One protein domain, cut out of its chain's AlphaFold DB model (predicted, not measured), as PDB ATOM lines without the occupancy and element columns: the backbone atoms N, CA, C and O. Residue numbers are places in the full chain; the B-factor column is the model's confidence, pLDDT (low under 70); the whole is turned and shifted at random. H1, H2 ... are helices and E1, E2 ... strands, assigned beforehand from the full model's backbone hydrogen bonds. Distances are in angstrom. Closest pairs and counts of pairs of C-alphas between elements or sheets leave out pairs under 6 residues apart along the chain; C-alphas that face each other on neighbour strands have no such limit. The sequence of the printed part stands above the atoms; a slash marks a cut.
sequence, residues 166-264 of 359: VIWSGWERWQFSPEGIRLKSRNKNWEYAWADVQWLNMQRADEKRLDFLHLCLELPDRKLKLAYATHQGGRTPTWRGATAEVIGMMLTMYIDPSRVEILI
ATOM      1  N   VAL A 166      33.298 -18.154   1.666       97.94
ATOM      2  CA  VAL A 166      34.379 -17.168   1.659       97.94
ATOM      3  C   VAL A 166      34.961 -17.050   0.255       97.94
ATOM      4  O   VAL A 166      35.423 -18.034  -0.329       97.94
ATOM      5  N   ILE A 167      34.996 -15.827  -0.271       98.00
ATOM      6  CA  ILE A 167      35.652 -15.504  -1.539       98.00
ATOM      7  C   ILE A 167      36.647 -14.361  -1.388       98.00
ATOM      8  O   ILE A 167      36.564 -13.533  -0.483       98.00
ATOM      9  N   TRP A 168      37.598 -14.313  -2.312       97.56
ATOM     10  CA  TRP A 168      38.592 -13.251  -2.408       97.56
ATOM     11  C   TRP A 168      38.421 -12.505  -3.720       97.56
ATOM     12  O   TRP A 168      38.557 -13.119  -4.775       97.56
ATOM     13  N   SER A 169      38.168 -11.199  -3.660       96.00
ATOM     14  CA  SER A 169      38.078 -10.311  -4.823       96.00
ATOM     15  C   SER A 169      39.202  -9.278  -4.748       96.00
ATOM     16  O   SER A 169      39.195  -8.377  -3.907       96.00
ATOM     17  N   GLY A 170      40.236  -9.448  -5.575       93.25
ATOM     18  CA  GLY A 170      41.477  -8.681  -5.441       93.25
ATOM     19  C   GLY A 170      42.137  -8.894  -4.072       93.25
ATOM     20  O   GLY A 170      42.615  -9.987  -3.778       93.25
ATOM     21  N   TRP A 171      42.170  -7.843  -3.246       93.56
ATOM     22  CA  TRP A 171      42.736  -7.862  -1.885       93.56
ATOM     23  C   TRP A 171      41.676  -7.945  -0.783       93.56
ATOM     24  O   TRP A 171      42.018  -7.923   0.401       93.56
ATOM     25  N   GLU A 172      40.402  -7.998  -1.158       96.19
ATOM     26  CA  GLU A 172      39.287  -8.018  -0.223       96.19
ATOM     27  C   GLU A 172      38.794  -9.445  -0.021       96.19
ATOM     28  O   GLU A 172      38.616 -10.200  -0.981       96.19
ATOM     29  N   ARG A 173      38.555  -9.806   1.238       97.62
ATOM     30  CA  ARG A 173      37.911 -11.060   1.625       97.62
ATOM     31  C   ARG A 173      36.441 -10.780   1.886       97.62
ATOM     32  O   ARG A 173      36.125  -9.934   2.722       97.62
ATOM     33  N   TRP A 174      35.562 -11.481   1.186       97.81
ATOM     34  CA  TRP A 174      34.118 -11.399   1.375       97.81
ATOM     35  C   TRP A 174      33.632 -12.729   1.943       97.81
ATOM     36  O   TRP A 174      34.008 -13.792   1.451       97.81
ATOM     37  N   GLN A 175      32.837 -12.660   2.996       98.31
ATOM     38  CA  GLN A 175      32.228 -13.796   3.665       98.31
ATOM     39  C   GLN A 175      30.717 -13.591   3.637       98.31
ATOM     40  O   GLN A 175      30.224 -12.544   4.054       98.31
ATOM     41  N   PHE A 176      30.013 -14.585   3.122       98.25
ATOM     42  CA  PHE A 176      28.561 -14.664   3.113       98.25
ATOM     43  C   PHE A 176      28.173 -15.772   4.087       98.25
ATOM     44  O   PHE A 176      28.740 -16.862   4.004       98.25
ATOM     45  N   SER A 177      27.266 -15.490   5.013       98.06
ATOM     46  CA  SER A 177      26.772 -16.447   6.007       98.06
ATOM     47  C   SER A 177      25.302 -16.153   6.331       98.06
ATOM     48  O   SER A 177      24.787 -15.117   5.899       98.06
ATOM     49  N   PRO A 178      24.581 -17.004   7.081       98.00
ATOM     50  CA  PRO A 178      23.176 -16.752   7.406       98.00
ATOM     51  C   PRO A 178      22.990 -15.448   8.194       98.00
ATOM     52  O   PRO A 178      21.960 -14.791   8.064       98.00
ATOM     53  N   GLU A 179      24.004 -15.031   8.958       97.75
ATOM     54  CA  GLU A 179      23.983 -13.794   9.743       97.75
ATOM     55  C   GLU A 179      24.129 -12.524   8.890       97.75
ATOM     56  O   GLU A 179      23.778 -11.440   9.356       97.75
ATOM     57  N   GLY A 180      24.639 -12.631   7.658       97.88
ATOM     58  CA  GLY A 180      24.818 -11.489   6.766       97.88
ATOM     59  C   GLY A 180      26.082 -11.559   5.914       97.88
ATOM     60  O   GLY A 180      26.555 -12.618   5.498       97.88
ATOM     61  N   ILE A 181      26.630 -10.381   5.628       98.38
ATOM     62  CA  ILE A 181      27.780 -10.192   4.746       98.38
ATOM     63  C   ILE A 181      28.897  -9.529   5.539       98.38
ATOM     64  O   ILE A 181      28.737  -8.409   6.024       98.38
ATOM     65  N   ARG A 182      30.061 -10.175   5.616       98.31
ATOM     66  CA  ARG A 182      31.274  -9.592   6.198       98.31
ATOM     67  C   ARG A 182      32.315  -9.334   5.122       98.31
ATOM     68  O   ARG A 182      32.721 -10.236   4.391       98.31
ATOM     69  N   LEU A 183      32.787  -8.098   5.040       97.81
ATOM     70  CA  LEU A 183      33.840  -7.680   4.122       97.81
ATOM     71  C   LEU A 183      35.067  -7.262   4.924       97.81
ATOM     72  O   LEU A 183      34.975  -6.436   5.829       97.81
ATOM     73  N   LYS A 184      36.233  -7.786   4.560       97.44
ATOM     74  CA  LYS A 184      37.513  -7.439   5.181       97.44
ATOM     75  C   LYS A 184      38.506  -6.982   4.122       97.44
ATOM     76  O   LYS A 184      38.821  -7.725   3.193       97.44
ATOM     77  N   SER A 185      39.034  -5.773   4.284       95.81
ATOM     78  CA  SER A 185      40.053  -5.185   3.407       95.81
ATOM     79  C   SER A 185      41.110  -4.485   4.249       95.81
ATOM     80  O   SER A 185      40.795  -3.503   4.909       95.81
ATOM     81  N   ARG A 186      42.354  -4.984   4.239       90.69
ATOM     82  CA  ARG A 186      43.521  -4.502   5.020       90.69
ATOM     83  C   ARG A 186      43.205  -4.055   6.462       90.69
ATOM     84  O   ARG A 186      43.391  -4.851   7.372       90.69
ATOM     85  N   ASN A 187      42.719  -2.825   6.658       93.56
ATOM     86  CA  ASN A 187      42.445  -2.210   7.966       93.56
ATOM     87  C   ASN A 187      40.965  -1.862   8.199       93.56
ATOM     88  O   ASN A 187      40.640  -1.146   9.141       93.56
ATOM     89  N   LYS A 188      40.070  -2.294   7.315       96.12
ATOM     90  CA  LYS A 188      38.645  -1.994   7.383       96.12
ATOM     91  C   LYS A 188      37.852  -3.291   7.357       96.12
ATOM     92  O   LYS A 188      38.096  -4.162   6.517       96.12
ATOM     93  N   ASN A 189      36.906  -3.374   8.278       96.94
ATOM     94  CA  ASN A 189      35.910  -4.425   8.337       96.94
ATOM     95  C   ASN A 189      34.549  -3.769   8.162       96.94
ATOM     96  O   ASN A 189      34.309  -2.688   8.703       96.94
ATOM     97  N   TRP A 190      33.684  -4.422   7.408       98.00
ATOM     98  CA  TRP A 190      32.304  -4.008   7.235       98.00
ATOM     99  C   TRP A 190      31.414  -5.216   7.409       98.00
ATOM    100  O   TRP A 190      31.758  -6.311   6.957       98.00
ATOM    101  N   GLU A 191      30.286  -4.997   8.058       98.19
ATOM    102  CA  GLU A 191      29.279  -6.010   8.310       98.19
ATOM    103  C   GLU A 191      27.941  -5.442   7.858       98.19
ATOM    104  O   GLU A 191      27.634  -4.284   8.142       98.19
ATOM    105  N   TYR A 192      27.191  -6.239   7.109       98.31
ATOM    106  CA  TYR A 192      25.880  -5.880   6.585       98.31
ATOM    107  C   TYR A 192      24.907  -6.996   6.922       98.31
ATOM    108  O   TYR A 192      25.226  -8.173   6.727       98.31
ATOM    109  N   ALA A 193      23.713  -6.632   7.365       98.25
ATOM    110  CA  ALA A 193      22.600  -7.560   7.397       98.25
ATOM    111  C   ALA A 193      22.099  -7.808   5.965       98.25
ATOM    112  O   ALA A 193      22.231  -6.960   5.080       98.25
ATOM    113  N   TRP A 194      21.441  -8.943   5.727       98.06
ATOM    114  CA  TRP A 194      20.790  -9.203   4.436       98.06
ATOM    115  C   TRP A 194      19.741  -8.139   4.077       98.06
ATOM    116  O   TRP A 194      19.568  -7.807   2.905       98.06
ATOM    117  N   ALA A 195      19.107  -7.534   5.087       97.81
ATOM    118  CA  ALA A 195      18.165  -6.429   4.922       97.81
ATOM    119  C   ALA A 195      18.805  -5.143   4.360       97.81
ATOM    120  O   ALA A 195      18.091  -4.342   3.751       97.81
ATOM    121  N   ASP A 196      20.123  -4.968   4.508       97.94
ATOM    122  CA  ASP A 196      20.858  -3.801   4.003       97.94
ATOM    123  C   ASP A 196      21.148  -3.895   2.500       97.94
ATOM    124  O   ASP A 196      21.505  -2.898   1.868       97.94
ATOM    125  N   VAL A 197      21.001  -5.082   1.901       98.25
ATOM    126  CA  VAL A 197      21.203  -5.273   0.463       98.25
ATOM    127  C   VAL A 197      20.149  -4.482  -0.301       98.25
ATOM    128  O   VAL A 197      18.960  -4.792  -0.239       98.25
ATOM    129  N   GLN A 198      20.586  -3.475  -1.053       97.88
ATOM    130  CA  GLN A 198      19.693  -2.614  -1.826       97.88
ATOM    131  C   GLN A 198      19.247  -3.301  -3.114       97.88
ATOM    132  O   GLN A 198      18.065  -3.274  -3.449       97.88
ATOM    133  N   TRP A 199      20.187  -3.921  -3.831       97.06
ATOM    134  CA  TRP A 199      19.916  -4.571  -5.113       97.06
ATOM    135  C   TRP A 199      20.946  -5.659  -5.423       97.06
ATOM    136  O   TRP A 199      22.142  -5.477  -5.187       97.06
ATOM    137  N   LEU A 200      20.505  -6.766  -6.013       97.50
ATOM    138  CA  LEU A 200      21.358  -7.791  -6.606       97.50
ATOM    139  C   LEU A 200      21.061  -7.874  -8.099       97.50
ATOM    140  O   LEU A 200      20.003  -8.348  -8.497       97.50
ATOM    141  N   ASN A 201      22.025  -7.489  -8.930       95.94
ATOM    142  CA  ASN A 201      21.949  -7.686 -10.372       95.94
ATOM    143  C   ASN A 201      22.895  -8.818 -10.792       95.94
ATOM    144  O   ASN A 201      24.109  -8.736 -10.587       95.94
ATOM    145  N   MET A 202      22.344  -9.870 -11.391       96.19
ATOM    146  CA  MET A 202      23.095 -10.987 -11.952       96.19
ATOM    147  C   MET A 202      22.845 -11.099 -13.447       96.19
ATOM    148  O   MET A 202      21.721 -11.257 -13.898       96.19
ATOM    149  N   GLN A 203      23.910 -11.126 -14.232       93.19
ATOM    150  CA  GLN A 203      23.842 -11.423 -15.652       93.19
ATOM    151  C   GLN A 203      24.194 -12.890 -15.889       93.19
ATOM    152  O   GLN A 203      25.323 -13.291 -15.613       93.19
ATOM    153  N   ARG A 204      23.285 -13.690 -16.445       92.31
ATOM    154  CA  ARG A 204      23.528 -15.097 -16.818       92.31
ATOM    155  C   ARG A 204      23.767 -15.230 -18.310       92.31
ATOM    156  O   ARG A 204      23.289 -14.414 -19.080       92.31
ATOM    157  N   ALA A 205      24.510 -16.245 -18.744       86.50
ATOM    158  CA  ALA A 205      24.753 -16.436 -20.177       86.50
ATOM    159  C   ALA A 205      23.508 -16.935 -20.933       86.50
ATOM    160  O   ALA A 205      23.350 -16.633 -22.112       86.50
ATOM    161  N   ASP A 206      22.662 -17.710 -20.255       86.38
ATOM    162  CA  ASP A 206      21.391 -18.222 -20.753       86.38
ATOM    163  C   ASP A 206      20.440 -18.513 -19.579       86.38
ATOM    164  O   ASP A 206      20.850 -18.480 -18.419       86.38
ATOM    165  N   GLU A 207      19.173 -18.778 -19.888       85.75
ATOM    166  CA  GLU A 207      18.112 -19.013 -18.901       85.75
ATOM    167  C   GLU A 207      18.298 -20.309 -18.101       85.75
ATOM    168  O   GLU A 207      18.032 -20.355 -16.903       85.75
ATOM    169  N   LYS A 208      18.825 -21.358 -18.743       87.69
ATOM    170  CA  LYS A 208      19.059 -22.680 -18.144       87.69
ATOM    171  C   LYS A 208      20.446 -22.777 -17.497       87.69
ATOM    172  O   LYS A 208      21.092 -23.826 -17.564       87.69
ATOM    173  N   ARG A 209      20.930 -21.684 -16.909       89.00
ATOM    174  CA  ARG A 209      22.172 -21.628 -16.130       89.00
ATOM    175  C   ARG A 209      21.890 -21.128 -14.728       89.00
ATOM    176  O   ARG A 209      21.033 -20.270 -14.526       89.00
ATOM    177  N   LEU A 210      22.645 -21.665 -13.778       89.44
ATOM    178  CA  LEU A 210      22.649 -21.209 -12.391       89.44
ATOM    179  C   LEU A 210      23.801 -20.232 -12.123       89.44
ATOM    180  O   LEU A 210      23.668 -19.346 -11.283       89.44
ATOM    181  N   ASP A 211      24.895 -20.336 -12.881       92.50
ATOM    182  CA  ASP A 211      26.047 -19.451 -12.764       92.50
ATOM    183  C   ASP A 211      25.834 -18.095 -13.459       92.50
ATOM    184  O   ASP A 211      25.158 -17.969 -14.486       92.50
ATOM    185  N   PHE A 212      26.457 -17.058 -12.902       94.19
ATOM    186  CA  PHE A 212      26.465 -15.713 -13.471       94.19
ATOM    187  C   PHE A 212      27.751 -15.443 -14.268       94.19
ATOM    188  O   PHE A 212      28.829 -15.919 -13.932       94.19
ATOM    189  N   LEU A 213      27.658 -14.620 -15.312       92.12
ATOM    190  CA  LEU A 213      28.788 -13.995 -16.009       92.12
ATOM    191  C   LEU A 213      29.242 -12.700 -15.326       92.12
ATOM    192  O   LEU A 213      30.437 -12.391 -15.297       92.12
ATOM    193  N   HIS A 214      28.277 -11.940 -14.813       94.50
ATOM    194  CA  HIS A 214      28.490 -10.712 -14.063       94.50
ATOM    195  C   HIS A 214      27.535 -10.681 -12.877       94.50
ATOM    196  O   HIS A 214      26.383 -11.076 -13.007       94.50
ATOM    197  N   LEU A 215      28.014 -10.211 -11.737       97.12
ATOM    198  CA  LEU A 215      27.229 -10.000 -10.540       97.12
ATOM    199  C   LEU A 215      27.605  -8.645  -9.956       97.12
ATOM    200  O   LEU A 215      28.787  -8.320  -9.820       97.12
ATOM    201  N   CYS A 216      26.592  -7.855  -9.629       97.50
ATOM    202  CA  CYS A 216      26.715  -6.576  -8.956       97.50
ATOM    203  C   CYS A 216      25.774  -6.578  -7.752       97.50
ATOM    204  O   CYS A 216      24.558  -6.617  -7.920       97.50
ATOM    205  N   LEU A 217      26.348  -6.540  -6.554       97.94
ATOM    206  CA  LEU A 217      25.618  -6.415  -5.299       97.94
ATOM    207  C   LEU A 217      25.744  -4.970  -4.811       97.94
ATOM    208  O   LEU A 217      26.852  -4.490  -4.562       97.94
ATOM    209  N   GLU A 218      24.621  -4.268  -4.719       97.75
ATOM    210  CA  GLU A 218      24.546  -2.896  -4.226       97.75
ATOM    211  C   GLU A 218      24.222  -2.899  -2.728       97.75
ATOM    212  O   GLU A 218      23.211  -3.448  -2.287       97.75
ATOM    213  N   LEU A 219      25.121  -2.297  -1.955       98.00
ATOM    214  CA  LEU A 219      25.050  -2.092  -0.512       98.00
ATOM    215  C   LEU A 219      24.948  -0.580  -0.233       98.00
ATOM    216  O   LEU A 219      25.278   0.215  -1.119       98.00
ATOM    217  N   PRO A 220      24.566  -0.151   0.984       97.56
ATOM    218  CA  PRO A 220      24.281   1.257   1.269       97.56
ATOM    219  C   PRO A 220      25.423   2.227   0.953       97.56
ATOM    220  O   PRO A 220      25.185   3.355   0.529       97.56
ATOM    221  N   ASP A 221      26.665   1.785   1.127       97.00
ATOM    222  CA  ASP A 221      27.871   2.592   0.954       97.00
ATOM    223  C   ASP A 221      28.790   2.092  -0.176       97.00
ATOM    224  O   ASP A 221      29.848   2.682  -0.414       97.00
ATOM    225  N   ARG A 222      28.442   0.999  -0.877       96.25
ATOM    226  CA  ARG A 222      29.328   0.393  -1.891       96.25
ATOM    227  C   ARG A 222      28.632  -0.512  -2.893       96.25
ATOM    228  O   ARG A 222      27.524  -0.985  -2.698       96.25
ATOM    229  N   LYS A 223      29.368  -0.838  -3.956       96.88
ATOM    230  CA  LYS A 223      28.960  -1.823  -4.963       96.88
ATOM    231  C   LYS A 223      30.019  -2.905  -5.087       96.88
ATOM    232  O   LYS A 223      31.147  -2.615  -5.490       96.88
ATOM    233  N   LEU A 224      29.651  -4.141  -4.774       97.00
ATOM    234  CA  LEU A 224      30.512  -5.305  -4.943       97.00
ATOM    235  C   LEU A 224      30.307  -5.871  -6.343       97.00
ATOM    236  O   LEU A 224      29.175  -6.122  -6.754       97.00
ATOM    237  N   LYS A 225      31.393  -6.061  -7.093       97.00
ATOM    238  CA  LYS A 225      31.332  -6.546  -8.476       97.00
ATOM    239  C   LYS A 225      32.154  -7.808  -8.639       97.00
ATOM    240  O   LYS A 225      33.351  -7.799  -8.368       97.00
ATOM    241  N   LEU A 226      31.514  -8.847  -9.159       96.75
ATOM    242  CA  LEU A 226      32.153 -10.069  -9.626       96.75
ATOM    243  C   LEU A 226      31.892 -10.210 -11.121       96.75
ATOM    244  O   LEU A 226      30.797  -9.973 -11.626       96.75
ATOM    245  N   ALA A 227      32.923 -10.546 -11.871       94.88
ATOM    246  CA  ALA A 227      32.826 -10.734 -13.311       94.88
ATOM    247  C   ALA A 227      33.874 -11.726 -13.797       94.88
ATOM    248  O   ALA A 227      34.946 -11.845 -13.200       94.88
ATOM    249  N   TYR A 228      33.604 -12.371 -14.926       91.44
ATOM    250  CA  TYR A 228      34.663 -13.014 -15.695       91.44
ATOM    251  C   TYR A 228      35.419 -11.960 -16.508       91.44
ATOM    252  O   TYR A 228      34.883 -11.373 -17.452       91.44
ATOM    253  N   ALA A 229      36.682 -11.721 -16.157       86.12
ATOM    254  CA  ALA A 229      37.585 -10.899 -16.946       86.12
ATOM    255  C   ALA A 229      37.977 -11.654 -18.222       86.12
ATOM    256  O   ALA A 229      38.330 -12.830 -18.181       86.12
ATOM    257  N   THR A 230      37.912 -10.980 -19.369       77.94
ATOM    258  CA  THR A 230      38.379 -11.559 -20.635       77.94
ATOM    259  C   THR A 230      39.842 -11.169 -20.842       77.94
ATOM    260  O   THR A 230      40.129 -10.003 -21.098       77.94
ATOM    261  N   HIS A 231      40.760 -12.131 -20.750       66.69
ATOM    262  CA  HIS A 231      42.191 -11.934 -20.992       66.69
ATOM    263  C   HIS A 231      42.693 -12.983 -21.990       66.69
ATOM    264  O   HIS A 231      42.549 -14.179 -21.755       66.69
ATOM    265  N   GLN A 232      43.260 -12.550 -23.124       57.34
ATOM    266  CA  GLN A 232      43.803 -13.434 -24.178       57.34
ATOM    267  C   GLN A 232      42.817 -14.514 -24.687       57.34
ATOM    268  O   GLN A 232      43.207 -15.630 -25.016       57.34
ATOM    269  N   GLY A 233      41.514 -14.213 -24.730       61.94
ATOM    270  CA  GLY A 233      40.471 -15.187 -25.104       61.94
ATOM    271  C   GLY A 233      40.113 -16.194 -23.997       61.94
ATOM    272  O   GLY A 233      39.113 -16.908 -24.105       61.94
ATOM    273  N   GLY A 234      40.880 -16.201 -22.905       70.50
ATOM    274  CA  GLY A 234      40.527 -16.777 -21.616       70.50
ATOM    275  C   GLY A 234      39.471 -15.934 -20.899       70.50
ATOM    276  O   GLY A 234      39.491 -14.705 -20.986       70.50
ATOM    277  N   ARG A 235      38.554 -16.578 -20.175       81.38
ATOM    278  CA  ARG A 235      37.696 -15.934 -19.180       81.38
ATOM    279  C   ARG A 235      38.115 -16.423 -17.807       81.38
ATOM    280  O   ARG A 235      37.955 -17.599 -17.503       81.38
ATOM    281  N   THR A 236      38.672 -15.528 -17.004       88.12
ATOM    282  CA  THR A 236      39.082 -15.816 -15.629       88.12
ATOM    283  C   THR A 236      38.167 -15.073 -14.665       88.12
ATOM    284  O   THR A 236      37.853 -13.904 -14.906       88.12
ATOM    285  N   PRO A 237      37.699 -15.714 -13.585       94.12
ATOM    286  CA  PRO A 237      36.936 -15.007 -12.571       94.12
ATOM    287  C   PRO A 237      37.810 -13.920 -11.933       94.12
ATOM    288  O   PRO A 237      39.012 -14.093 -11.726       94.12
ATOM    289  N   THR A 238      37.198 -12.781 -11.618       95.12
ATOM    290  CA  THR A 238      37.827 -11.695 -10.837       95.12
ATOM    291  C   THR A 238      37.946 -12.031  -9.349       95.12
ATOM    292  O   THR A 238      38.496 -11.241  -8.583       95.12
ATOM    293  N   TRP A 239      37.470 -13.212  -8.950       96.75
ATOM    294  CA  TRP A 239      37.526 -13.720  -7.590       96.75
ATOM    295  C   TRP A 239      38.161 -15.113  -7.511       96.75
ATOM    296  O   TRP A 239      38.389 -15.783  -8.520       96.75
ATOM    297  N   ARG A 240      38.440 -15.549  -6.282       96.88
ATOM    298  CA  ARG A 240      38.860 -16.909  -5.918       96.88
ATOM    299  C   ARG A 240      37.965 -17.436  -4.797       96.88
ATOM    300  O   ARG A 240      37.480 -16.638  -3.999       96.88
ATOM    301  N   GLY A 241      37.797 -18.754  -4.703       96.00
ATOM    302  CA  GLY A 241      36.953 -19.408  -3.696       96.00
ATOM    303  C   GLY A 241      35.819 -20.190  -4.354       96.00
ATOM    304  O   GLY A 241      36.070 -20.946  -5.290       96.00
ATOM    305  N   ALA A 242      34.593 -19.996  -3.870       96.00
ATOM    306  CA  ALA A 242      33.401 -20.639  -4.414       96.00
ATOM    307  C   ALA A 242      33.160 -20.323  -5.904       96.00
ATOM    308  O   ALA A 242      33.578 -19.285  -6.434       96.00
ATOM    309  N   THR A 243      32.462 -21.237  -6.581       94.94
ATOM    310  CA  THR A 243      32.078 -21.084  -7.988       94.94
ATOM    311  C   THR A 243      30.983 -20.029  -8.148       94.94
ATOM    312  O   THR A 243      30.268 -19.697  -7.199       94.94
ATOM    313  N   ALA A 244      30.825 -19.499  -9.365       95.31
ATOM    314  CA  ALA A 244      29.770 -18.523  -9.666       95.31
ATOM    315  C   ALA A 244      28.358 -19.069  -9.377       95.31
ATOM    316  O   ALA A 244      27.486 -18.318  -8.952       95.31
ATOM    317  N   GLU A 245      28.138 -20.368  -9.595       94.56
ATOM    318  CA  GLU A 245      26.876 -21.043  -9.279       94.56
ATOM    319  C   GLU A 245      26.568 -20.982  -7.781       94.56
ATOM    320  O   GLU A 245      25.524 -20.462  -7.397       94.56
ATOM    321  N   VAL A 246      27.503 -21.427  -6.936       96.06
ATOM    322  CA  VAL A 246      27.300 -21.503  -5.480       96.06
ATOM    323  C   VAL A 246      27.115 -20.101  -4.884       96.06
ATOM    324  O   VAL A 246      26.203 -19.885  -4.090       96.06
ATOM    325  N   ILE A 247      27.913 -19.118  -5.321       97.12
ATOM    326  CA  ILE A 247      27.758 -17.714  -4.896       97.12
ATOM    327  C   ILE A 247      26.380 -17.177  -5.302       97.12
ATOM    328  O   ILE A 247      25.691 -16.568  -4.488       97.12
ATOM    329  N   GLY A 248      25.980 -17.390  -6.562       96.06
ATOM    330  CA  GLY A 248      24.694 -16.922  -7.073       96.06
ATOM    331  C   GLY A 248      23.524 -17.523  -6.298       96.06
ATOM    332  O   GLY A 248      22.635 -16.787  -5.884       96.06
ATOM    333  N   MET A 249      23.564 -18.835  -6.050       95.56
ATOM    334  CA  MET A 249      22.543 -19.545  -5.279       95.56
ATOM    335  C   MET A 249      22.437 -19.030  -3.842       95.56
ATOM    336  O   MET A 249      21.334 -18.704  -3.408       95.56
ATOM    337  N   MET A 250      23.564 -18.894  -3.134       96.69
ATOM    338  CA  MET A 250      23.574 -18.393  -1.757       96.69
ATOM    339  C   MET A 250      22.981 -16.985  -1.665       96.69
ATOM    340  O   MET A 250      22.132 -16.716  -0.822       96.69
ATOM    341  N   LEU A 251      23.367 -16.089  -2.577       97.25
ATOM    342  CA  LEU A 251      22.840 -14.727  -2.599       97.25
ATOM    343  C   LEU A 251      21.330 -14.704  -2.870       97.25
ATOM    344  O   LEU A 251      20.603 -13.988  -2.189       97.25
ATOM    345  N   THR A 252      20.834 -15.521  -3.805       96.50
ATOM    346  CA  THR A 252      19.385 -15.622  -4.061       96.50
ATOM    347  C   THR A 252      18.592 -16.276  -2.935       96.50
ATOM    348  O   THR A 252      17.379 -16.114  -2.895       96.50
ATOM    349  N   MET A 253      19.252 -17.023  -2.050       96.38
ATOM    350  CA  MET A 253      18.606 -17.677  -0.913       96.38
ATOM    351  C   MET A 253      18.282 -16.686   0.209       96.38
ATOM    352  O   MET A 253      17.234 -16.808   0.836       96.38
ATOM    353  N   TYR A 254      19.165 -15.711   0.456       97.56
ATOM    354  CA  TYR A 254      19.033 -14.782   1.585       97.56
ATOM    355  C   TYR A 254      18.515 -13.389   1.209       97.56
ATOM    356  O   TYR A 254      18.004 -12.675   2.072       97.56
ATOM    357  N   ILE A 255      18.656 -12.970  -0.051       97.56
ATOM    358  CA  ILE A 255      18.203 -11.649  -0.505       97.56
ATOM    359  C   ILE A 255      16.729 -11.725  -0.907       97.56
ATOM    360  O   ILE A 255      16.318 -12.640  -1.618       97.56
ATOM    361  N   ASP A 256      15.948 -10.728  -0.486       97.00
ATOM    362  CA  ASP A 256      14.542 -10.588  -0.867       97.00
ATOM    363  C   ASP A 256      14.379 -10.663  -2.404       97.00
ATOM    364  O   ASP A 256      15.014  -9.873  -3.115       97.00
ATOM    365  N   PRO A 257      13.526 -11.559  -2.941       96.56
ATOM    366  CA  PRO A 257      13.337 -11.726  -4.383       96.56
ATOM    367  C   PRO A 257      12.955 -10.442  -5.130       96.56
ATOM    368  O   PRO A 257      13.279 -10.309  -6.308       96.56
ATOM    369  N   SER A 258      12.305  -9.477  -4.468       95.50
ATOM    370  CA  SER A 258      11.964  -8.171  -5.054       95.50
ATOM    371  C   SER A 258      13.188  -7.302  -5.368       95.50
ATOM    372  O   SER A 258      13.095  -6.377  -6.177       95.50
ATOM    373  N   ARG A 259      14.342  -7.617  -4.762       96.56
ATOM    374  CA  ARG A 259      15.629  -6.927  -4.941       96.56
ATOM    375  C   ARG A 259      16.595  -7.693  -5.844       96.56
ATOM    376  O   ARG A 259      17.737  -7.268  -6.009       96.56
ATOM    377  N   VAL A 260      16.166  -8.830  -6.397       96.25
ATOM    378  CA  VAL A 260      16.984  -9.680  -7.266       96.25
ATOM    379  C   VAL A 260      16.565  -9.500  -8.716       96.25
ATOM    380  O   VAL A 260      15.432  -9.760  -9.111       96.25
ATOM    381  N   GLU A 261      17.530  -9.130  -9.546       93.94
ATOM    382  CA  GLU A 261      17.364  -8.960 -10.977       93.94
ATOM    383  C   GLU A 261      18.307  -9.901 -11.728       93.94
ATOM    384  O   GLU A 261      19.526  -9.870 -11.543       93.94
ATOM    385  N   ILE A 262      17.743 -10.738 -12.601       93.75
ATOM    386  CA  ILE A 262      18.507 -11.673 -13.429       93.75
ATOM    387  C   ILE A 262      18.379 -11.267 -14.895       93.75
ATOM    388  O   ILE A 262      17.318 -11.398 -15.502       93.75
ATOM    389  N   LEU A 263      19.483 -10.801 -15.471       90.06
ATOM    390  CA  LEU A 263      19.591 -10.363 -16.856       90.06
ATOM    391  C   LEU A 263      20.181 -11.468 -17.735       90.06
ATOM    392  O   LEU A 263      21.224 -12.041 -17.420       90.06
ATOM    393  N   ILE A 264      19.572 -11.724 -18.891       87.44
ATOM    394  CA  ILE A 264      20.100 -12.659 -19.891       87.44
ATOM    395  C   ILE A 264      20.444 -11.851 -21.157       87.44
ATOM    396  O   ILE A 264      19.571 -11.212 -21.741       87.44
TER     397      ILE A 264
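What this domain is: This is residues 166 to 264 of the 359 residues of an uncharacterized protein of Lacipirellula parvula (UniProt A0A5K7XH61). Two five-stranded sheets stand partly face to face with their strands crossed, and one helix, H1, packs over the inward face of both at one open side. One sheet is curled like part of a barrel, and the chain passes from it to the other at a corner where E8 runs on into E9. The printed part has 99 residues with ten named strands and one named helix, in the order E1 to E9, H1, E10, and is mostly strand. The sheet E4 E3 E2 E1 E9 is antiparallel and the sheet E8 E7 E6 E5 E10 is mixed. The whole is compact and rounded, with a radius of gyration of the C-alphas of 13.2 A and spans of 35 by 32 by 20 A.

How they stand to each other: The curled sheet has the edge strands E8, residues 234 to 237, and E10, residues 260 to 263, and the inner strands E7, residues 222 to 231, E6, residues 214 to 219, and E5, residues 199 to 203. E5 to E8 form a meander, each strand the antiparallel neighbour of the one before. N 216 and O 201 of E6 and E5 are 2.8 A apart, within hydrogen-bond range. E7 bends by 54 degrees at residue 228 and pairs with E6 before the bend, N 224 to O 217 at 2.8 A, and with E8 from it on, N 229 to O 236 at 2.8 A. E10 is parallel to E5, N 261 to O 200 at 2.8 A. In the other sheet, E1, residues 166 to 169, E2, residues 172 to 177, E3, residues 180 to 185, and E4, residues 188 to 192, form a second meander. N 175 and O 182 of E2 and E3 are 2.8 A apart. E9, residues 239 to 241, is an edge strand beside E1, N 168 to O 240 at 2.9 A. The closest C-alphas of E7 and E9, Leu 226 and Trp 239, are 6.8 A apart. H1, residues 244 to 254, is on both sheets. Its height is 9.8 A over the curled sheet, over E6 and E5, and 9.9 A over the other. Every O i to N i+4 pair of H1 is within hydrogen-bond range.

Where its parts are: E1 begins at C-alpha 166, (34.379, -17.168, 1.659). E7 is the longest strand, 26.1 A; E3 is 16.8 A, E6 16.4 A, E2 16.3 A and H1 16.0 A. E10 ends at C-alpha 263, (19.591, -10.363, -16.856).

The domain as a whole: The two C-alphas farthest apart, Asn 187 and Lys 208, are 40.6 A apart. The printed part has no cut and no long link. The mean pLDDT of the printed part is 93.8; residues 231 to 233 are under 70.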